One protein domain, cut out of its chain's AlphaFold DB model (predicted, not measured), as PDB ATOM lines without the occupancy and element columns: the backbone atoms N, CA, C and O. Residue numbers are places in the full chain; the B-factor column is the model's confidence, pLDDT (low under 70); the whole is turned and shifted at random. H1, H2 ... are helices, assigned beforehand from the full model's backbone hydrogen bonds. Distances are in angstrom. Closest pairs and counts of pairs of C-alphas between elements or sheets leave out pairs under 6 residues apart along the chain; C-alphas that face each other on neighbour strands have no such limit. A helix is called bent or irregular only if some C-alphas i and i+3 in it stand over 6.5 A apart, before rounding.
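AT A GLANCE: This is residues 75 to 123 and 139 to 250 of the 250 residues of an uncharacterized protein of Caldicellulosiruptor bescii (strain ATCC BAA-1888 / DSM 6725 / Z-1320) (UniProt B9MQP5). Four long helices, H2, H3, H4 and H7, form a loose up-and-down bundle, each running against the one before it in the chain; H3 and H4 make a hairpin, H2 packs on both, and H7 packs on H4. The far end of H2, residues 114 to 122, sticks out as an arm, while the beginning of H7 reaches past H4 to a small head of H5 and H6; short H1 is near H2. The printed part has 161 residues with seven named helices, H1 to H7 in order, and no named strand: all helix. It is loose, with a radius of gyration of the C-alphas of 19.6 A, and flat, spanning 61 by 40 by 22 A.

HOW THE PARTS SIT: Begin at H1, residues 75 to 82, which is close to but not clearly touching H2, residues 89 to 122; the closest C-alphas, of Tyr 79 and Leu 99, are 7.8 A apart. H2 touches H3, residues 139 to 160, opposite ways at a shallow tilt of 30 degrees, closest at the C-alphas of His 102 and Met 148, 5.6 A apart. Next comes the hub, H4, residues 162 to 183, which forms a helical hairpin with H3 at a shallow tilt of 8 degrees; the C-alphas of Leu 154 and Val 168 are closest, at 6.1 A. H4 touches H2 with residues 162 to 172 alone, closest at the C-alphas of Trp 165 and Ala 91, 5.0 A apart. H5, residues 190 to 199, touches H6, residues 201 to 210, only at the corner, closest at the C-alphas of Tyr 197 and Gly 203, 4.0 A apart. H7, residues 214 to 246, touches H5 with residues 214 to 224 alone, closest at the C-alphas of Gln 221 and Pro 190, 6.0 A apart. Farther on, its residues 228 to 239 alone touch H4, closest at the C-alphas of Lys 228 and Ala 181, 5.1 A apart. Every O i to N i+4 pair is within hydrogen-bond range in H2, H3, H5 and H6; the counts are 2 of 4 in H1, 15 of 18 in H4 and 27 of 29 in H7.

IN THESE COORDINATES: Find C-alpha 75 at (-146.042, 104.628, 51.854), where H1 begins. From C-alpha 89 at (-148.731, 122.934, 62.017), H2 runs 49.4 A; H3 measures 32.0 A and H4 29.5 A. H4 is irregular, with C-alphas 163 and 166 7.8 A apart, and has a kink of 37 degrees near residue 169. H7 runs 46.3 A to C-alpha 246 at (-143.934, 123.955, 52.789), with a kink of 29 degrees near residue 223.

THE WHOLE: Look to Asn 87 and Gln 209 for the two C-alphas farthest apart, 61.5 A. Residues 124 to 138 are not printed, and C-alphas 123 and 139 across this cut are 21.5 A apart. Of the links that are printed whole, none is long. The model's pLDDT is under 70 at residues 75 to 84 and 111 to 123.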
ATOM      1  N   CYS A  75    -146.957 103.614  51.330       33.69
ATOM      2  CA  CYS A  75    -146.042 104.628  51.854       33.69
ATOM      3  C   CYS A  75    -146.769 105.911  52.303       33.69
ATOM      4  O   CYS A  75    -146.532 106.385  53.411       33.69
ATOM      5  N   ASP A  76    -147.716 106.431  51.513       35.03
ATOM      6  CA  ASP A  76    -148.444 107.678  51.818       35.03
ATOM      7  C   ASP A  76    -149.249 107.556  53.129       35.03
ATOM      8  O   ASP A  76    -149.365 108.522  53.885       35.03
ATOM      9  N   ALA A  77    -149.780 106.360  53.421       37.31
ATOM     10  CA  ALA A  77    -150.581 106.063  54.612       37.31
ATOM     11  C   ALA A  77    -149.738 105.811  55.879       37.31
ATOM     12  O   ALA A  77    -150.162 106.167  56.980       37.31
ATOM     13  N   VAL A  78    -148.542 105.226  55.742       42.94
ATOM     14  CA  VAL A  78    -147.616 105.009  56.870       42.94
ATOM     15  C   VAL A  78    -147.013 106.340  57.332       42.94
ATOM     16  O   VAL A  78    -146.993 106.619  58.531       42.94
ATOM     17  N   TYR A  79    -146.625 107.213  56.397       42.66
ATOM     18  CA  TYR A  79    -146.049 108.520  56.726       42.66
ATOM     19  C   TYR A  79    -147.077 109.513  57.289       42.66
ATOM     20  O   TYR A  79    -146.755 110.281  58.198       42.66
ATOM     21  N   THR A  80    -148.342 109.464  56.848       47.03
ATOM     22  CA  THR A  80    -149.384 110.339  57.418       47.03
ATOM     23  C   THR A  80    -149.740 110.011  58.868       47.03
ATOM     24  O   THR A  80    -150.152 110.929  59.575       47.03
ATOM     25  N   ASN A  81    -149.558 108.766  59.328       51.69
ATOM     26  CA  ASN A  81    -149.857 108.354  60.705       51.69
ATOM     27  C   ASN A  81    -148.767 108.725  61.725       51.69
ATOM     28  O   ASN A  81    -149.074 108.822  62.906       51.69
ATOM     29  N   LEU A  82    -147.515 108.957  61.311       57.53
ATOM     30  CA  LEU A  82    -146.455 109.379  62.242       57.53
ATOM     31  C   LEU A  82    -146.534 110.873  62.597       57.53
ATOM     32  O   LEU A  82    -146.108 111.282  63.674       57.53
ATOM     33  N   ALA A  83    -147.067 111.686  61.686       59.25
ATOM     34  CA  ALA A  83    -147.138 113.139  61.823       59.25
ATOM     35  C   ALA A  83    -148.426 113.633  62.518       59.25
ATOM     36  O   ALA A  83    -148.550 114.821  62.822       59.25
ATOM     37  N   THR A  84    -149.414 112.759  62.749       62.72
ATOM     38  CA  THR A  84    -150.699 113.101  63.396       62.72
ATOM     39  C   THR A  84    -150.574 113.390  64.889       62.72
ATOM     40  O   THR A  84    -151.457 114.042  65.438       62.72
ATOM     41  N   GLU A  85    -149.482 112.975  65.530       70.50
ATOM     42  CA  GLU A  85    -149.196 113.248  66.947       70.50
ATOM     43  C   GLU A  85    -148.723 114.695  67.194       70.50
ATOM     44  O   GLU A  85    -148.743 115.180  68.326       70.50
ATOM     45  N   ILE A  86    -148.327 115.418  66.139       84.12
ATOM     46  CA  ILE A  86    -147.804 116.786  66.225       84.12
ATOM     47  C   ILE A  86    -148.919 117.794  65.916       84.12
ATOM     48  O   ILE A  86    -149.294 118.012  64.763       84.12
ATOM     49  N   ASN A  87    -149.424 118.451  66.964       84.31
ATOM     50  CA  ASN A  87    -150.493 119.454  66.852       84.31
ATOM     51  C   ASN A  87    -150.028 120.801  66.267       84.31
ATOM     52  O   ASN A  87    -150.847 121.553  65.740       84.31
ATOM     53  N   ASP A  88    -148.734 121.124  66.360       88.19
ATOM     54  CA  ASP A  88    -148.192 122.363  65.797       88.19
ATOM     55  C   ASP A  88    -148.035 122.228  64.268       88.19
ATOM     56  O   ASP A  88    -147.293 121.360  63.793       88.19
ATOM     57  N   PRO A  89    -148.709 123.076  63.468       89.00
ATOM     58  CA  PRO A  89    -148.731 122.934  62.017       89.00
ATOM     59  C   PRO A  89    -147.379 123.220  61.354       89.00
ATOM     60  O   PRO A  89    -147.143 122.721  60.254       89.00
ATOM     61  N   ILE A  90    -146.504 124.022  61.970       91.88
ATOM     62  CA  ILE A  90    -145.162 124.291  61.438       91.88
ATOM     63  C   ILE A  90    -144.232 123.144  61.817       91.88
ATOM     64  O   ILE A  90    -143.538 122.617  60.947       91.88
ATOM     65  N   ALA A  91    -144.273 122.701  63.073       92.38
ATOM     66  CA  ALA A  91    -143.491 121.555  63.527       92.38
ATOM     67  C   ALA A  91    -143.799 120.296  62.709       92.38
ATOM     68  O   ALA A  91    -142.885 119.556  62.350       92.38
ATOM     69  N   ARG A  92    -145.070 120.096  62.343       91.00
ATOM     70  CA  ARG A  92    -145.490 119.001  61.468       91.00
ATOM     71  C   ARG A  92    -144.855 119.079  60.079       91.00
ATOM     72  O   ARG A  92    -144.373 118.076  59.582       91.00
ATOM     73  N   LYS A  93    -144.792 120.264  59.469       91.38
ATOM     74  CA  LYS A  93    -144.133 120.443  58.162       91.38
ATOM     75  C   LYS A  93    -142.631 120.175  58.236       91.38
ATOM     76  O   LYS A  93    -142.076 119.561  57.334       91.38
ATOM     77  N   VAL A  94    -141.977 120.634  59.307       92.81
ATOM     78  CA  VAL A  94    -140.557 120.345  59.562       92.81
ATOM     79  C   VAL A  94    -140.354 118.835  59.701       92.81
ATOM     80  O   VAL A  94    -139.457 118.284  59.072       92.81
ATOM     81  N   PHE A  95    -141.209 118.168  60.478       92.88
ATOM     82  CA  PHE A  95    -141.196 116.718  60.639       92.88
ATOM     83  C   PHE A  95    -141.345 115.997  59.295       92.88
ATOM     84  O   PHE A  95    -140.531 115.134  58.983       92.88
ATOM     85  N   ASP A  96    -142.327 116.391  58.480       87.81
ATOM     86  CA  ASP A  96    -142.585 115.793  57.168       87.81
ATOM     87  C   ASP A  96    -141.365 115.922  56.234       87.81
ATOM     88  O   ASP A  96    -141.003 114.959  55.559       87.81
ATOM     89  N   LEU A  97    -140.680 117.074  56.223       89.06
ATOM     90  CA  LEU A  97    -139.457 117.254  55.427       89.06
ATOM     91  C   LEU A  97    -138.313 116.344  55.897       89.06
ATOM     92  O   LEU A  97    -137.647 115.728  55.066       89.06
ATOM     93  N   ILE A  98    -138.097 116.235  57.211       91.06
ATOM     94  CA  ILE A  98    -137.063 115.353  57.777       91.06
ATOM     95  C   ILE A  98    -137.376 113.890  57.445       91.06
ATOM     96  O   ILE A  98    -136.486 113.138  57.053       91.06
ATOM     97  N   LEU A  99    -138.645 113.502  57.560       87.44
ATOM     98  CA  LEU A  99    -139.124 112.153  57.291       87.44
ATOM     99  C   LEU A  99    -138.920 111.749  55.829       87.44
ATOM    100  O   LEU A  99    -138.447 110.646  55.565       87.44
ATOM    101  N   ILE A 100    -139.211 112.642  54.879       84.38
ATOM    102  CA  ILE A 100    -138.948 112.400  53.452       84.38
ATOM    103  C   ILE A 100    -137.456 112.128  53.229       84.38
ATOM    104  O   ILE A 100    -137.096 111.135  52.598       84.38
ATOM    105  N   SER A 101    -136.579 112.968  53.780       84.06
ATOM    106  CA  SER A 101    -135.135 112.779  53.628       84.06
ATOM    107  C   SER A 101    -134.624 111.519  54.323       84.06
ATOM    108  O   SER A 101    -133.777 110.833  53.754       84.06
ATOM    109  N   HIS A 102    -135.156 111.168  55.497       87.88
ATOM    110  CA  HIS A 102    -134.881 109.890  56.163       87.88
ATOM    111  C   HIS A 102    -135.265 108.704  55.275       87.88
ATOM    112  O   HIS A 102    -134.436 107.826  55.052       87.88
ATOM    113  N   SER A 103    -136.461 108.732  54.690       74.38
ATOM    114  CA  SER A 103    -136.991 107.655  53.842       74.38
ATOM    115  C   SER A 103    -136.087 107.377  52.641       74.38
ATOM    116  O   SER A 103    -135.733 106.235  52.376       74.38
ATOM    117  N   VAL A 104    -135.631 108.435  51.962       78.62
ATOM    118  CA  VAL A 104    -134.708 108.322  50.820       78.62
ATOM    119  C   VAL A 104    -133.377 107.676  51.227       78.62
ATOM    120  O   VAL A 104    -132.770 106.942  50.446       78.62
ATOM    121  N   ILE A 105    -132.891 107.959  52.438       83.44
ATOM    122  CA  ILE A 105    -131.665 107.341  52.957       83.44
ATOM    123  C   ILE A 105    -131.928 105.877  53.329       83.44
ATOM    124  O   ILE A 105    -131.098 105.023  53.022       83.44
ATOM    125  N   ALA A 106    -133.077 105.580  53.936       75.62
ATOM    126  CA  ALA A 106    -133.472 104.230  54.318       75.62
ATOM    127  C   ALA A 106    -133.605 103.298  53.108       75.62
ATOM    128  O   ALA A 106    -133.049 102.199  53.140       75.62
ATOM    129  N   ASP A 107    -134.246 103.753  52.030       72.88
ATOM    130  CA  ASP A 107    -134.365 102.991  50.782       72.88
ATOM    131  C   ASP A 107    -132.975 102.669  50.213       72.88
ATOM    132  O   ASP A 107    -132.635 101.506  49.986       72.88
ATOM    133  N   ARG A 108    -132.100 103.680  50.107       76.19
ATOM    134  CA  ARG A 108    -130.720 103.478  49.639       76.19
ATOM    135  C   ARG A 108    -129.932 102.518  50.538       76.19
ATOM    136  O   ARG A 108    -129.156 101.692  50.041       76.19
ATOM    137  N   TYR A 109    -130.105 102.609  51.853       75.50
ATOM    138  CA  TYR A 109    -129.454 101.715  52.808       75.50
ATOM    139  C   TYR A 109    -129.923 100.263  52.630       75.50
ATOM    140  O   TYR A 109    -129.096  99.345  52.622       75.50
ATOM    141  N   GLN A 110    -131.227 100.048  52.440       71.25
ATOM    142  CA  GLN A 110    -131.801  98.728  52.177       71.25
ATOM    143  C   GLN A 110    -131.317  98.144  50.849       71.25
ATOM    144  O   GLN A 110    -130.884  96.991  50.828       71.25
ATOM    145  N   ASP A 111    -131.289  98.934  49.778       68.00
ATOM    146  CA  ASP A 111    -130.759  98.504  48.481       68.00
ATOM    147  C   ASP A 111    -129.302  98.054  48.594       68.00
ATOM    148  O   ASP A 111    -128.927  96.975  48.128       68.00
ATOM    149  N   THR A 112    -128.482  98.826  49.311       65.81
ATOM    150  CA  THR A 112    -127.075  98.470  49.531       65.81
ATOM    151  C   THR A 112    -126.935  97.195  50.382       65.81
ATOM    152  O   THR A 112    -125.990  96.425  50.213       65.81
ATOM    153  N   ASN A 113    -127.857  96.924  51.309       63.34
ATOM    154  CA  ASN A 113    -127.881  95.661  52.057       63.34
ATOM    155  C   ASN A 113    -128.325  94.475  51.200       63.34
ATOM    156  O   ASN A 113    -127.752  93.396  51.323       63.34
ATOM    157  N   ASN A 114    -129.297  94.667  50.312       58.97
ATOM    158  CA  ASN A 114    -129.760  93.621  49.406       58.97
ATOM    159  C   ASN A 114    -128.681  93.231  48.389       58.97
ATOM    160  O   ASN A 114    -128.500  92.041  48.117       58.97
ATOM    161  N   ILE A 115    -127.934  94.208  47.866       60.50
ATOM    162  CA  ILE A 115    -126.773  93.961  47.000       60.50
ATOM    163  C   ILE A 115    -125.721  93.141  47.748       60.50
ATOM    164  O   ILE A 115    -125.288  92.110  47.236       60.50
ATOM    165  N   ASP A 116    -125.358  93.544  48.967       58.81
ATOM    166  CA  ASP A 116    -124.355  92.829  49.759       58.81
ATOM    167  C   ASP A 116    -124.813  91.411  50.108       58.81
ATOM    168  O   ASP A 116    -124.045  90.471  49.939       58.81
ATOM    169  N   ASN A 117    -126.073  91.224  50.508       58.50
ATOM    170  CA  ASN A 117    -126.622  89.899  50.788       58.50
ATOM    171  C   ASN A 117    -126.561  88.997  49.549       58.50
ATOM    172  O   ASN A 117    -126.072  87.874  49.641       58.50
ATOM    173  N   ASN A 118    -126.979  89.490  48.380       57.62
ATOM    174  CA  ASN A 118    -126.915  88.730  47.128       57.62
ATOM    175  C   ASN A 118    -125.473  88.431  46.683       57.62
ATOM    176  O   ASN A 118    -125.205  87.363  46.128       57.62
ATOM    177  N   TYR A 119    -124.544  89.359  46.917       51.19
ATOM    178  CA  TYR A 119    -123.127  89.192  46.599       51.19
ATOM    179  C   TYR A 119    -122.461  88.161  47.523       51.19
ATOM    180  O   TYR A 119    -121.775  87.255  47.048       51.19
ATOM    181  N   MET A 120    -122.743  88.236  48.826       50.69
ATOM    182  CA  MET A 120    -122.274  87.293  49.844       50.69
ATOM    183  C   MET A 120    -122.837  85.884  49.617       50.69
ATOM    184  O   MET A 120    -122.106  84.906  49.734       50.69
ATOM    185  N   GLN A 121    -124.107  85.757  49.217       51.97
ATOM    186  CA  GLN A 121    -124.752  84.457  48.987       51.97
ATOM    187  C   GLN A 121    -124.264  83.752  47.710       51.97
ATOM    188  O   GLN A 121    -124.259  82.523  47.648       51.97
ATOM    189  N   LYS A 122    -123.842  84.506  46.684       47.59
ATOM    190  CA  LYS A 122    -123.292  83.952  45.431       47.59
ATOM    191  C   LYS A 122    -121.823  83.534  45.527       47.59
ATOM    192  O   LYS A 122    -121.333  82.846  44.635       47.59
ATOM    193  N   SER A 123    -121.113  83.943  46.573       43.69
ATOM    194  CA  SER A 123    -119.676  83.731  46.718       43.69
ATOM    195  C   SER A 123    -119.400  82.710  47.824       43.69
ATOM    196  O   SER A 123    -119.401  83.045  49.003       43.69
ATOM    197  N   LYS A 139    -117.979 102.106  54.420       82.25
ATOM    198  CA  LYS A 139    -117.906 103.533  54.783       82.25
ATOM    199  C   LYS A 139    -119.150 104.308  54.333       82.25
ATOM    200  O   LYS A 139    -119.706 105.085  55.105       82.25
ATOM    201  N   LYS A 140    -119.631 104.078  53.105       82.19
ATOM    202  CA  LYS A 140    -120.859 104.721  52.601       82.19
ATOM    203  C   LYS A 140    -122.099 104.299  53.401       82.19
ATOM    204  O   LYS A 140    -122.923 105.146  53.738       82.19
ATOM    205  N   LYS A 141    -122.206 103.015  53.760       84.19
ATOM    206  CA  LYS A 141    -123.283 102.495  54.621       84.19
ATOM    207  C   LYS A 141    -123.270 103.100  56.018       84.19
ATOM    208  O   LYS A 141    -124.336 103.366  56.567       84.19
ATOM    209  N   GLU A 142    -122.092 103.279  56.605       88.81
ATOM    210  CA  GLU A 142    -121.938 103.891  57.927       88.81
ATOM    211  C   GLU A 142    -122.445 105.338  57.915       88.81
ATOM    212  O   GLU A 142    -123.242 105.692  58.779       88.81
ATOM    213  N   LEU A 143    -122.123 106.118  56.874       90.12
ATOM    214  CA  LEU A 143    -122.666 107.472  56.694       90.12
ATOM    215  C   LEU A 143    -124.200 107.486  56.608       90.12
ATOM    216  O   LEU A 143    -124.846 108.306  57.257       90.12
ATOM    217  N   ASP A 144    -124.794 106.585  55.823       89.94
ATOM    218  CA  ASP A 144    -126.254 106.495  55.683       89.94
ATOM    219  C   ASP A 144    -126.924 106.083  57.002       89.94
ATOM    220  O   ASP A 144    -127.937 106.661  57.399       89.94
ATOM    221  N   LYS A 145    -126.326 105.134  57.726       90.12
ATOM    222  CA  LYS A 145    -126.808 104.695  59.040       90.12
ATOM    223  C   LYS A 145    -126.752 105.813  60.079       90.12
ATOM    224  O   LYS A 145    -127.711 105.991  60.830       90.12
ATOM    225  N   GLU A 146    -125.651 106.557  60.126       93.31
ATOM    226  CA  GLU A 146    -125.494 107.712  61.014       93.31
ATOM    227  C   GLU A 146    -126.534 108.796  60.717       93.31
ATOM    228  O   GLU A 146    -127.152 109.325  61.643       93.31
ATOM    229  N   ALA A 147    -126.776 109.086  59.437       93.31
ATOM    230  CA  ALA A 147    -127.750 110.089  59.027       93.31
ATOM    231  C   ALA A 147    -129.188 109.695  59.374       93.31
ATOM    232  O   ALA A 147    -129.935 110.529  59.888       93.31
ATOM    233  N   MET A 148    -129.568 108.430  59.163       92.94
ATOM    234  CA  MET A 148    -130.883 107.929  59.585       92.94
ATOM    235  C   MET A 148    -131.085 108.091  61.091       92.94
ATOM    236  O   MET A 148    -132.073 108.694  61.503       92.94
ATOM    237  N   ALA A 149    -130.124 107.637  61.903       93.62
ATOM    238  CA  ALA A 149    -130.204 107.749  63.359       93.62
ATOM    239  C   ALA A 149    -130.285 109.214  63.822       93.62
ATOM    240  O   ALA A 149    -131.028 109.553  64.748       93.62
ATOM    241  N   TYR A 150    -129.551 110.110  63.159       97.38
ATOM    242  CA  TYR A 150    -129.623 111.537  63.448       97.38
ATOM    243  C   TYR A 150    -131.003 112.119  63.113       97.38
ATOM    244  O   TYR A 150    -131.595 112.802  63.951       97.38
ATOM    245  N   TYR A 151    -131.557 111.817  61.937       94.56
ATOM    246  CA  TYR A 151    -132.886 112.291  61.539       94.56
ATOM    247  C   TYR A 151    -134.001 111.729  62.422       94.56
ATOM    248  O   TYR A 151    -134.898 112.479  62.804       94.56
ATOM    249  N   GLU A 152    -133.913 110.463  62.827       93.94
ATOM    250  CA  GLU A 152    -134.806 109.863  63.826       93.94
ATOM    251  C   GLU A 152    -134.779 110.644  65.140       93.94
ATOM    252  O   GLU A 152    -135.832 111.015  65.660       93.94
ATOM    253  N   SER A 153    -133.586 111.003  65.628       96.25
ATOM    254  CA  SER A 153    -133.456 111.782  66.863       96.25
ATOM    255  C   SER A 153    -134.135 113.158  66.778       96.25
ATOM    256  O   SER A 153    -134.763 113.597  67.745       96.25
ATOM    257  N   LEU A 154    -134.064 113.823  65.617       96.94
ATOM    258  CA  LEU A 154    -134.717 115.110  65.373       96.94
ATOM    259  C   LEU A 154    -136.240 114.967  65.285       96.94
ATOM    260  O   LEU A 154    -136.975 115.785  65.844       96.94
ATOM    261  N   MET A 155    -136.717 113.916  64.616       94.38
ATOM    262  CA  MET A 155    -138.137 113.580  64.524       94.38
ATOM    263  C   MET A 155    -138.736 113.288  65.907       94.38
ATOM    264  O   MET A 155    -139.789 113.831  66.250       94.38
ATOM    265  N   ASP A 156    -138.048 112.508  66.738       93.06
ATOM    266  CA  ASP A 156    -138.470 112.214  68.112       93.06
ATOM    267  C   ASP A 156    -138.413 113.440  69.028       93.06
ATOM    268  O   ASP A 156    -139.195 113.573  69.976       93.06
ATOM    269  N   GLU A 157    -137.493 114.367  68.771       94.56
ATOM    270  CA  GLU A 157    -137.467 115.650  69.464       94.56
ATOM    271  C   GLU A 157    -138.691 116.509  69.117       94.56
ATOM    272  O   GLU A 157    -139.325 117.047  70.025       94.56
ATOM    273  N   LEU A 158    -139.077 116.580  67.838       93.31
ATOM    274  CA  LEU A 158    -140.276 117.307  67.399       93.31
ATOM    275  C   LEU A 158    -141.563 116.712  67.965       93.31
ATOM    276  O   LEU A 158    -142.447 117.471  68.356       93.31
ATOM    277  N   LYS A 159    -141.666 115.381  68.047       90.56
ATOM    278  CA  LYS A 159    -142.813 114.712  68.682       90.56
ATOM    279  C   LYS A 159    -142.946 115.096  70.156       90.56
ATOM    280  O   LYS A 159    -144.041 115.402  70.620       90.56
ATOM    281  N   ARG A 160    -141.829 115.115  70.895       91.94
ATOM    282  CA  ARG A 160    -141.809 115.444  72.332       91.94
ATOM    283  C   ARG A 160    -142.001 116.932  72.611       91.94
ATOM    284  O   ARG A 160    -142.626 117.286  73.607       91.94
ATOM    285  N   ASN A 161    -141.443 117.798  71.768       93.69
ATOM    286  CA  ASN A 161    -141.523 119.245  71.927       93.69
ATOM    287  C   ASN A 161    -141.698 119.959  70.571       93.69
ATOM    288  O   ASN A 161    -140.736 120.520  70.034       93.69
ATOM    289  N   PRO A 162    -142.936 120.021  70.045       93.31
ATOM    290  CA  PRO A 162    -143.219 120.664  68.763       93.31
ATOM    291  C   PRO A 162    -142.825 122.146  68.707       93.31
ATOM    292  O   PRO A 162    -142.457 122.660  67.655       93.31
ATOM    293  N   GLN A 163    -142.843 122.845  69.846       92.94
ATOM    294  CA  GLN A 163    -142.484 124.265  69.914       92.94
ATOM    295  C   GLN A 163    -140.993 124.514  69.622       92.94
ATOM    296  O   GLN A 163    -140.615 125.631  69.270       92.94
ATOM    297  N   ASN A 164    -140.143 123.481  69.700       94.31
ATOM    298  CA  ASN A 164    -138.716 123.585  69.388       94.31
ATOM    299  C   ASN A 164    -138.391 123.467  67.886       94.31
ATOM    300  O   ASN A 164    -137.227 123.298  67.508       94.31
ATOM    301  N   TRP A 165    -139.396 123.555  67.010       95.38
ATOM    302  CA  TRP A 165    -139.226 123.302  65.580       95.38
ATOM    303  C   TRP A 165    -138.147 124.163  64.922       95.38
ATOM    304  O   TRP A 165    -137.448 123.666  64.048       95.38
ATOM    305  N   LYS A 166    -137.938 125.413  65.361       96.19
ATOM    306  CA  LYS A 166    -136.884 126.291  64.815       96.19
ATOM    307  C   LYS A 166    -135.484 125.722  65.036       96.19
ATOM    308  O   LYS A 166    -134.656 125.723  64.128       96.19
ATOM    309  N   SER A 167    -135.221 125.227  66.246       97.19
ATOM    310  CA  SER A 167    -133.928 124.637  66.607       97.19
ATOM    311  C   SER A 167    -133.697 123.315  65.883       97.19
ATOM    312  O   SER A 167    -132.595 123.049  65.398       97.19
ATOM    313  N   VAL A 168    -134.741 122.487  65.789       97.12
ATOM    314  CA  VAL A 168    -134.684 121.232  65.033       97.12
ATOM    315  C   VAL A 168    -134.454 121.506  63.547       97.12
ATOM    316  O   VAL A 168    -133.550 120.920  62.963       97.12
ATOM    317  N   TRP A 169    -135.194 122.444  62.956       96.38
ATOM    318  CA  TRP A 169    -135.057 122.822  61.552       96.38
ATOM    319  C   TRP A 169    -133.648 123.314  61.222       96.38
ATOM    320  O   TRP A 169    -133.053 122.878  60.239       96.38
ATOM    321  N   LYS A 170    -133.070 124.172  62.072       96.56
ATOM    322  CA  LYS A 170    -131.691 124.640  61.899       96.56
ATOM    323  C   LYS A 170    -130.690 123.480  61.902       96.56
ATOM    324  O   LYS A 170    -129.914 123.351  60.963       96.56
ATOM    325  N   ARG A 171    -130.745 122.616  62.921       97.88
ATOM    326  CA  ARG A 171    -129.849 121.452  63.039       97.88
ATOM    327  C   ARG A 171    -130.003 120.476  61.878       97.88
ATOM    328  O   ARG A 171    -129.005 119.980  61.368       97.88
ATOM    329  N   TYR A 172    -131.239 120.239  61.441       97.00
ATOM    330  CA  TYR A 172    -131.516 119.439  60.258       97.00
ATOM    331  C   TYR A 172    -130.836 120.024  59.017       97.00
ATOM    332  O   TYR A 172    -130.108 119.298  58.348       97.00
ATOM    333  N   LYS A 173    -131.017 121.324  58.735       95.50
ATOM    334  CA  LYS A 173    -130.386 121.979  57.577       95.50
ATOM    335  C   LYS A 173    -128.867 121.850  57.612       95.50
ATOM    336  O   LYS A 173    -128.275 121.411  56.630       95.50
ATOM    337  N   ASP A 174    -128.261 122.202  58.744       96.44
ATOM    338  CA  ASP A 174    -126.806 122.184  58.912       96.44
ATOM    339  C   ASP A 174    -126.244 120.771  58.674       96.44
ATOM    340  O   ASP A 174    -125.260 120.597  57.954       96.44
ATOM    341  N   TYR A 175    -126.911 119.745  59.213       96.94
ATOM    342  CA  TYR A 175    -126.501 118.358  59.015       96.94
ATOM    343  C   TYR A 175    -126.728 117.875  57.580       96.94
ATOM    344  O   TYR A 175    -125.828 117.286  56.985       96.94
ATOM    345  N   ALA A 176    -127.909 118.130  57.011       93.75
ATOM    346  CA  ALA A 176    -128.274 117.686  55.669       93.75
ATOM    347  C   ALA A 176    -127.310 118.244  54.612       93.75
ATOM    348  O   ALA A 176    -126.873 117.502  53.733       93.75
ATOM    349  N   ILE A 177    -126.927 119.519  54.732       93.75
ATOM    350  CA  ILE A 177    -125.949 120.175  53.853       93.75
ATOM    351  C   ILE A 177    -124.620 119.409  53.842       93.75
ATOM    352  O   ILE A 177    -124.143 119.023  52.774       93.75
ATOM    353  N   GLU A 178    -124.041 119.132  55.013       95.06
ATOM    354  CA  GLU A 178    -122.766 118.408  55.094       95.06
ATOM    355  C   GLU A 178    -122.892 116.949  54.657       95.06
ATOM    356  O   GLU A 178    -122.017 116.414  53.972       95.06
ATOM    357  N   TYR A 179    -123.980 116.294  55.044       92.94
ATOM    358  CA  TYR A 179    -124.229 114.904  54.714       92.94
ATOM    359  C   TYR A 179    -124.350 114.689  53.201       92.94
ATOM    360  O   TYR A 179    -123.631 113.863  52.631       92.94
ATOM    361  N   TYR A 180    -125.201 115.466  52.523       86.75
ATOM    362  CA  TYR A 180    -125.368 115.348  51.076       86.75
ATOM    363  C   TYR A 180    -124.111 115.787  50.320       86.75
ATOM    364  O   TYR A 180    -123.781 115.155  49.315       86.75
ATOM    365  N   ALA A 181    -123.364 116.783  50.811       88.38
ATOM    366  CA  ALA A 181    -122.070 117.150  50.232       88.38
ATOM    367  C   ALA A 181    -121.059 115.993  50.278       88.38
ATOM    368  O   ALA A 181    -120.305 115.809  49.322       88.38
ATOM    369  N   LYS A 182    -121.063 115.181  51.342       88.62
ATOM    370  CA  LYS A 182    -120.215 113.985  51.451       88.62
ATOM    371  C   LYS A 182    -120.709 112.846  50.564       88.62
ATOM    372  O   LYS A 182    -119.942 112.330  49.757       88.62
ATOM    373  N   VAL A 183    -121.977 112.454  50.686       85.31
ATOM    374  CA  VAL A 183    -122.505 111.252  50.015       85.31
ATOM    375  C   VAL A 183    -122.604 111.426  48.498       85.31
ATOM    376  O   VAL A 183    -122.276 110.492  47.765       85.31
ATOM    377  N   ARG A 184    -123.004 112.607  47.999       84.38
ATOM    378  CA  ARG A 184    -123.099 112.865  46.546       84.38
ATOM    379  C   ARG A 184    -121.732 112.944  45.858       84.38
ATOM    380  O   ARG A 184    -121.665 112.769  44.644       84.38
ATOM    381  N   ASN A 185    -120.671 113.191  46.627       84.25
ATOM    382  CA  ASN A 185    -119.299 113.326  46.134       84.25
ATOM    383  C   ASN A 185    -118.367 112.227  46.659       84.25
ATOM    384  O   ASN A 185    -117.150 112.365  46.579       84.25
ATOM    385  N   PHE A 186    -118.922 111.146  47.205       82.94
ATOM    386  CA  PHE A 186    -118.161 110.104  47.890       82.94
ATOM    387  C   PHE A 186    -117.083 109.468  46.999       82.94
ATOM    388  O   PHE A 186    -115.975 109.216  47.455       82.94
ATOM    389  N   ASP A 187    -117.361 109.305  45.705       76.81
ATOM    390  CA  ASP A 187    -116.416 108.715  44.748       76.81
ATOM    391  C   ASP A 187    -115.239 109.645  44.398       76.81
ATOM    392  O   ASP A 187    -114.249 109.204  43.811       76.81
ATOM    393  N   TYR A 188    -115.328 110.927  44.765       77.75
ATOM    394  CA  TYR A 188    -114.256 111.917  44.633       77.75
ATOM    395  C   TYR A 188    -113.429 112.073  45.911       77.75
ATOM    396  O   TYR A 188    -112.437 112.805  45.895       77.75
ATOM    397  N   ASP A 189    -113.815 111.405  47.002       84.75
ATOM    398  CA  ASP A 189    -113.038 111.398  48.236       84.75
ATOM    399  C   ASP A 189    -111.629 110.837  47.940       84.75
ATOM    400  O   ASP A 189    -111.512 109.732  47.394       84.75
ATOM    401  N   PRO A 190    -110.548 111.568  48.277       84.94
ATOM    402  CA  PRO A 190    -109.183 111.114  48.034       84.94
ATOM    403  C   PRO A 190    -108.888 109.729  48.614       84.94
ATOM    404  O   PRO A 190    -108.176 108.951  47.985       84.94
ATOM    405  N   GLU A 191    -109.455 109.381  49.767       86.81
ATOM    406  CA  GLU A 191    -109.266 108.064  50.374       86.81
ATOM    407  C   GLU A 191    -109.971 106.972  49.568       86.81
ATOM    408  O   GLU A 191    -109.417 105.888  49.378       86.81
ATOM    409  N   VAL A 192    -111.159 107.261  49.033       84.25
ATOM    410  CA  VAL A 192    -111.854 106.354  48.110       84.25
ATOM    411  C   VAL A 192    -111.032 106.191  46.832       84.25
ATOM    412  O   VAL A 192    -110.771 105.063  46.423       84.25
ATOM    413  N   LYS A 193    -110.519 107.283  46.256       83.50
ATOM    414  CA  LYS A 193    -109.648 107.239  45.070       83.50
ATOM    415  C   LYS A 193    -108.353 106.465  45.315       83.50
ATOM    416  O   LYS A 193    -107.948 105.692  44.448       83.50
ATOM    417  N   LYS A 194    -107.713 106.619  46.481       86.50
ATOM    418  CA  LYS A 194    -106.520 105.842  46.862       86.50
ATOM    419  C   LYS A 194    -106.829 104.354  46.911       86.50
ATOM    420  O   LYS A 194    -106.066 103.556  46.376       86.50
ATOM    421  N   ILE A 195    -107.943 103.976  47.530       82.56
ATOM    422  CA  ILE A 195    -108.360 102.576  47.581       82.56
ATOM    423  C   ILE A 195    -108.612 102.051  46.158       82.56
ATOM    424  O   ILE A 195    -108.032 101.035  45.777       82.56
ATOM    425  N   THR A 196    -109.382 102.786  45.352       80.06
ATOM    426  CA  THR A 196    -109.722 102.400  43.979       80.06
ATOM    427  C   THR A 196    -108.486 102.223  43.105       80.06
ATOM    428  O   THR A 196    -108.361 101.181  42.475       80.06
ATOM    429  N   TYR A 197    -107.564 103.191  43.077       82.19
ATOM    430  CA  TYR A 197    -106.448 103.206  42.122       82.19
ATOM    431  C   TYR A 197    -105.147 102.589  42.628       82.19
ATOM    432  O   TYR A 197    -104.307 102.210  41.817       82.19
ATOM    433  N   LEU A 198    -104.929 102.518  43.943       83.75
ATOM    434  CA  LEU A 198    -103.626 102.122  44.489       83.75
ATOM    435  C   LEU A 198    -103.646 100.789  45.233       83.75
ATOM    436  O   LEU A 198    -102.578 100.214  45.439       83.75
ATOM    437  N   LYS A 199    -104.816 100.284  45.638       81.00
ATOM    438  CA  LYS A 199    -104.891  99.035  46.409       81.00
ATOM    439  C   LYS A 199    -105.233  97.817  45.552       81.00
ATOM    440  O   LYS A 199    -104.527  96.813  45.632       81.00
ATOM    441  N   THR A 200    -106.173  97.970  44.626       74.88
ATOM    442  CA  THR A 200    -106.651  96.879  43.763       74.88
ATOM    443  C   THR A 200    -105.742  96.671  42.544       74.88
ATOM    444  O   THR A 200    -105.150  97.625  42.040       74.88
ATOM    445  N   GLU A 201    -105.611  95.438  42.042       77.81
ATOM    446  CA  GLU A 201    -104.763  95.153  40.866       77.81
ATOM    447  C   GLU A 201    -105.283  95.824  39.585       77.81
ATOM    448  O   GLU A 201    -104.512  96.437  38.846       77.81
ATOM    449  N   GLU A 202    -106.598  95.794  39.360       72.50
ATOM    450  CA  GLU A 202    -107.258  96.499  38.251       72.50
ATOM    451  C   GLU A 202    -107.058  98.017  38.361       72.50
ATOM    452  O   GLU A 202    -106.701  98.688  37.391       72.50
ATOM    453  N   GLY A 203    -107.210  98.555  39.572       75.38
ATOM    454  CA  GLY A 203    -106.965  99.957  39.877       75.38
ATOM    455  C   GLY A 203    -105.537 100.399  39.599       75.38
ATOM    456  O   GLY A 203    -105.336 101.449  38.989       75.38
ATOM    457  N   LYS A 204    -104.547  99.591  39.994       82.06
ATOM    458  CA  LYS A 204    -103.123  99.858  39.738       82.06
ATOM    459  C   LYS A 204    -102.814  99.867  38.247       82.06
ATOM    460  O   LYS A 204    -101.990 100.667  37.805       82.06
ATOM    461  N   GLU A 205    -103.447  98.996  37.468       75.00
ATOM    462  CA  GLU A 205    -103.274  98.964  36.015       75.00
ATOM    463  C   GLU A 205    -103.867 100.218  35.357       75.00
ATOM    464  O   GLU A 205    -103.184 100.893  34.583       75.00
ATOM    465  N   LEU A 206    -105.075 100.623  35.762       74.31
ATOM    466  CA  LEU A 206    -105.674 101.896  35.345       74.31
ATOM    467  C   LEU A 206    -104.815 103.097  35.761       74.31
ATOM    468  O   LEU A 206    -104.626 104.034  34.983       74.31
ATOM    469  N   ALA A 207    -104.248 103.061  36.967       81.00
ATOM    470  CA  ALA A 207    -103.375 104.110  37.467       81.00
ATOM    471  C   ALA A 207    -102.097 104.236  36.628       81.00
ATOM    472  O   ALA A 207    -101.693 105.351  36.295       81.00
ATOM    473  N   LYS A 208    -101.494 103.116  36.213       78.94
ATOM    474  CA  LYS A 208    -100.337 103.114  35.304       78.94
ATOM    475  C   LYS A 208    -100.688 103.688  33.934       78.94
ATOM    476  O   LYS A 208     -99.948 104.531  33.433       78.94
ATOM    477  N   GLN A 209    -101.812 103.272  33.351       76.31
ATOM    478  CA  GLN A 209    -102.263 103.748  32.038       76.31
ATOM    479  C   GLN A 209    -102.594 105.248  32.051       76.31
ATOM    480  O   GLN A 209    -102.274 105.963  31.104       76.31
ATOM    481  N   GLY A 210    -103.195 105.733  33.142       72.50
ATOM    482  CA  GLY A 210    -103.587 107.131  33.320       72.50
ATOM    483  C   GLY A 210    -102.524 108.040  33.949       72.50
ATOM    484  O   GLY A 210    -102.774 109.235  34.103       72.50
ATOM    485  N   GLY A 211    -101.364 107.508  34.346       79.88
ATOM    486  CA  GLY A 211    -100.340 108.266  35.077       79.88
ATOM    487  C   GLY A 211    -100.800 108.762  36.459       79.88
ATOM    488  O   GLY A 211    -100.321 109.792  36.941       79.88
ATOM    489  N   ILE A 212    -101.740 108.058  37.091       78.94
ATOM    490  CA  ILE A 212    -102.306 108.408  38.394       78.94
ATOM    491  C   ILE A 212    -101.331 107.950  39.480       78.94
ATOM    492  O   ILE A 212    -101.022 106.770  39.620       78.94
ATOM    493  N   THR A 213    -100.841 108.901  40.268       84.00
ATOM    494  CA  THR A 213     -99.970 108.648  41.424       84.00
ATOM    495  C   THR A 213    -100.645 109.146  42.695       84.00
ATOM    496  O   THR A 213    -101.585 109.936  42.623       84.00
ATOM    497  N   GLU A 214    -100.142 108.757  43.869       84.62
ATOM    498  CA  GLU A 214    -100.653 109.291  45.139       84.62
ATOM    499  C   GLU A 214    -100.634 110.828  45.165       84.62
ATOM    500  O   GLU A 214    -101.630 111.447  45.520       84.62
ATOM    501  N   LYS A 215     -99.568 111.450  44.648       84.62
ATOM    502  CA  LYS A 215     -99.459 112.910  44.527       84.62
ATOM    503  C   LYS A 215    -100.532 113.526  43.617       84.62
ATOM    504  O   LYS A 215    -100.969 114.646  43.865       84.62
ATOM    505  N   VAL A 216    -100.948 112.826  42.560       82.19
ATOM    506  CA  VAL A 216    -102.057 113.271  41.692       82.19
ATOM    507  C   VAL A 216    -103.382 113.196  42.456       82.19
ATOM    508  O   VAL A 216    -104.168 114.137  42.410       82.19
ATOM    509  N   ILE A 217    -103.598 112.133  43.233       82.69
ATOM    510  CA  ILE A 217    -104.798 111.987  44.072       82.69
ATOM    511  C   ILE A 217    -104.838 113.064  45.173       82.69
ATOM    512  O   ILE A 217    -105.889 113.648  45.426       82.69
ATOM    513  N   GLU A 218    -103.701 113.406  45.778       83.06
ATOM    514  CA  GLU A 218    -103.602 114.517  46.738       83.06
ATOM    515  C   GLU A 218    -103.945 115.871  46.100       83.06
ATOM    516  O   GLU A 218    -104.585 116.715  46.723       83.06
ATOM    517  N   GLN A 219    -103.595 116.087  44.829       81.38
ATOM    518  CA  GLN A 219    -104.001 117.297  44.107       81.38
ATOM    519  C   GLN A 219    -105.515 117.350  43.858       81.38
ATOM    520  O   GLN A 219    -106.092 118.443  43.805       81.38
ATOM    521  N   TRP A 220    -106.180 116.196  43.772       81.19
ATOM    522  CA  TRP A 220    -107.638 116.129  43.679       81.19
ATOM    523  C   TRP A 220    -108.334 116.525  44.980       81.19
ATOM    524  O   TRP A 220    -109.484 116.943  44.915       81.19
ATOM    525  N   GLN A 221    -107.647 116.523  46.129       82.75
ATOM    526  CA  GLN A 221    -108.220 116.973  47.401       82.75
ATOM    527  C   GLN A 221    -108.726 118.417  47.332       82.75
ATOM    528  O   GLN A 221    -109.814 118.720  47.819       82.75
ATOM    529  N   LYS A 222    -107.976 119.313  46.680       80.19
ATOM    530  CA  LYS A 222    -108.420 120.702  46.512       80.19
ATOM    531  C   LYS A 222    -109.708 120.777  45.685       80.19
ATOM    532  O   LYS A 222    -110.632 121.487  46.062       80.19
ATOM    533  N   ARG A 223    -109.782 120.016  44.588       75.88
ATOM    534  CA  ARG A 223    -110.977 119.967  43.730       75.88
ATOM    535  C   ARG A 223    -112.157 119.297  44.433       75.88
ATOM    536  O   ARG A 223    -113.288 119.724  44.249       75.88
ATOM    537  N   TYR A 224    -111.903 118.290  45.263       82.75
ATOM    538  CA  TYR A 224    -112.920 117.646  46.089       82.75
ATOM    539  C   TYR A 224    -113.584 118.643  47.047       82.75
ATOM    540  O   TYR A 224    -114.810 118.677  47.136       82.75
ATOM    541  N   GLU A 225    -112.804 119.508  47.700       86.62
ATOM    542  CA  GLU A 225    -113.367 120.560  48.557       86.62
ATOM    543  C   GLU A 225    -114.139 121.626  47.761       86.62
ATOM    544  O   GLU A 225    -115.194 122.068  48.214       86.62
ATOM    545  N   GLU A 226    -113.681 121.992  46.558       85.19
ATOM    546  CA  GLU A 226    -114.415 122.904  45.661       85.19
ATOM    547  C   GLU A 226    -115.782 122.321  45.253       85.19
ATOM    548  O   GLU A 226    -116.803 123.008  45.325       85.19
ATOM    549  N   VAL A 227    -115.826 121.038  44.879       83.12
ATOM    550  CA  VAL A 227    -117.072 120.344  44.512       83.12
ATOM    551  C   VAL A 227    -117.995 120.190  45.721       83.12
ATOM    552  O   VAL A 227    -119.200 120.413  45.603       83.12
ATOM    553  N   LYS A 228    -117.452 119.871  46.901       86.81
ATOM    554  CA  LYS A 228    -118.240 119.823  48.139       86.81
ATOM    555  C   LYS A 228    -118.897 121.156  48.442       86.81
ATOM    556  O   LYS A 228    -120.079 121.163  48.769       86.81
ATOM    557  N   GLU A 229    -118.171 122.264  48.320       89.88
ATOM    558  CA  GLU A 229    -118.735 123.590  48.580       89.88
ATOM    559  C   GLU A 229    -119.855 123.937  47.597       89.88
ATOM    560  O   GLU A 229    -120.910 124.426  48.004       89.88
ATOM    561  N   TYR A 230    -119.682 123.591  46.321       85.69
ATOM    562  CA  TYR A 230    -120.748 123.720  45.332       85.69
ATOM    563  C   TYR A 230    -121.994 122.911  45.726       85.69
ATOM    564  O   TYR A 230    -123.104 123.445  45.731       85.69
ATOM    565  N   THR A 231    -121.823 121.645  46.122       82.56
ATOM    566  CA  THR A 231    -122.944 120.806  46.570       82.56
ATOM    567  C   THR A 231    -123.594 121.342  47.844       82.56
ATOM    568  O   THR A 231    -124.815 121.275  47.967       82.56
ATOM    569  N   ARG A 232    -122.829 121.907  48.789       90.56
ATOM    570  CA  ARG A 232    -123.402 122.540  49.989       90.56
ATOM    571  C   ARG A 232    -124.339 123.681  49.621       90.56
ATOM    572  O   ARG A 232    -125.434 123.766  50.170       90.56
ATOM    573  N   GLU A 233    -123.917 124.538  48.698       91.56
ATOM    574  CA  GLU A 233    -124.722 125.664  48.225       91.56
ATOM    575  C   GLU A 233    -125.973 125.198  47.466       91.56
ATOM    576  O   GLU A 233    -127.056 125.751  47.654       91.56
ATOM    577  N   GLU A 234    -125.855 124.151  46.651       87.25
ATOM    578  CA  GLU A 234    -126.995 123.537  45.965       87.25
ATOM    579  C   GLU A 234    -128.024 122.981  46.964       87.25
ATOM    580  O   GLU A 234    -129.215 123.280  46.874       87.25
ATOM    581  N   VAL A 235    -127.563 122.218  47.960       86.56
ATOM    582  CA  VAL A 235    -128.424 121.631  48.993       86.56
ATOM    583  C   VAL A 235    -129.058 122.722  49.856       86.56
ATOM    584  O   VAL A 235    -130.237 122.627  50.189       86.56
ATOM    585  N   ARG A 236    -128.316 123.789  50.181       91.31
ATOM    586  CA  ARG A 236    -128.845 124.956  50.902       91.31
ATOM    587  C   ARG A 236    -130.038 125.565  50.163       91.31
ATOM    588  O   ARG A 236    -131.097 125.708  50.769       91.31
ATOM    589  N   LYS A 237    -129.902 125.822  48.859       89.06
ATOM    590  CA  LYS A 237    -130.993 126.346  48.018       89.06
ATOM    591  C   LYS A 237    -132.186 125.397  47.959       89.06
ATOM    592  O   LYS A 237    -133.312 125.833  48.170       89.06
ATOM    593  N   GLN A 238    -131.944 124.100  47.762       85.12
ATOM    594  CA  GLN A 238    -133.006 123.083  47.744       85.12
ATOM    595  C   GLN A 238    -133.791 123.054  49.066       85.12
ATOM    596  O   GLN A 238    -135.018 122.930  49.067       85.12
ATOM    597  N   LEU A 239    -133.103 123.194  50.204       88.00
ATOM    598  CA  LEU A 239    -133.732 123.241  51.524       88.00
ATOM    599  C   LEU A 239    -134.522 124.537  51.751       88.00
ATOM    600  O   LEU A 239    -135.600 124.486  52.345       88.00
ATOM    601  N   GLU A 240    -134.017 125.679  51.286       89.94
ATOM    602  CA  GLU A 240    -134.723 126.967  51.336       89.94
ATOM    603  C   GLU A 240    -135.996 126.948  50.481       89.94
ATOM    604  O   GLU A 240    -137.068 127.339  50.949       89.94
ATOM    605  N   GLU A 241    -135.908 126.429  49.256       87.62
ATOM    606  CA  GLU A 241    -137.053 126.253  48.361       87.62
ATOM    607  C   GLU A 241    -138.087 125.300  48.968       87.62
ATOM    608  O   GLU A 241    -139.262 125.658  49.070       87.62
ATOM    609  N   SER A 242    -137.650 124.148  49.485       82.81
ATOM    610  CA  SER A 242    -138.531 123.180  50.155       82.81
ATOM    611  C   SER A 242    -139.233 123.787  51.375       82.81
ATOM    612  O   SER A 242    -140.429 123.570  51.585       82.81
ATOM    613  N   ALA A 243    -138.521 124.584  52.178       85.06
ATOM    614  CA  ALA A 243    -139.101 125.277  53.328       85.06
ATOM    615  C   ALA A 243    -140.141 126.316  52.906       85.06
ATOM    616  O   ALA A 243    -141.227 126.379  53.490       85.06
ATOM    617  N   LYS A 244    -139.839 127.093  51.864       89.12
ATOM    618  CA  LYS A 244    -140.749 128.090  51.298       89.12
ATOM    619  C   LYS A 244    -142.016 127.442  50.746       89.12
ATOM    620  O   LYS A 244    -143.113 127.914  51.044       89.12
ATOM    621  N   GLU A 245    -141.888 126.350  49.997       80.00
ATOM    622  CA  GLU A 245    -143.020 125.590  49.455       80.00
ATOM    623  C   GLU A 245    -143.878 124.961  50.557       80.00
ATOM    624  O   GLU A 245    -145.111 124.994  50.494       80.00
ATOM    625  N   ALA A 246    -143.240 124.451  51.610       77.25
ATOM    626  CA  ALA A 246    -143.934 123.955  52.789       77.25
ATOM    627  C   ALA A 246    -144.580 125.091  53.607       77.25
ATOM    628  O   ALA A 246    -145.507 124.846  54.381       77.25
ATOM    629  N   GLY A 247    -144.143 126.343  53.446       85.19
ATOM    630  CA  GLY A 247    -144.562 127.483  54.261       85.19
ATOM    631  C   GLY A 247    -144.026 127.393  55.691       85.19
ATOM    632  O   GLY A 247    -144.794 127.573  56.643       85.19
ATOM    633  N   ILE A 248    -142.752 127.024  55.827       84.75
ATOM    634  CA  ILE A 248    -141.962 127.085  57.059       84.75
ATOM    635  C   ILE A 248    -141.254 128.452  57.074       84.75
ATOM    636  O   ILE A 248    -140.615 128.797  56.082       84.75
ATOM    637  N   PRO A 249    -141.376 129.251  58.150       83.31
ATOM    638  CA  PRO A 249    -140.666 130.525  58.265       83.31
ATOM    639  C   PRO A 249    -139.142 130.340  58.307       83.31
ATOM    640  O   PRO A 249    -138.666 129.332  58.833       83.31
ATOM    641  N   GLU A 250    -138.404 131.335  57.806       73.94
ATOM    642  CA  GLU A 250    -136.938 131.418  57.931       73.94
ATOM    643  C   GLU A 250    -136.451 131.448  59.391       73.94
ATOM    644  O   GLU A 250    -137.114 132.084  60.253       73.94
TER     645      GLU A 250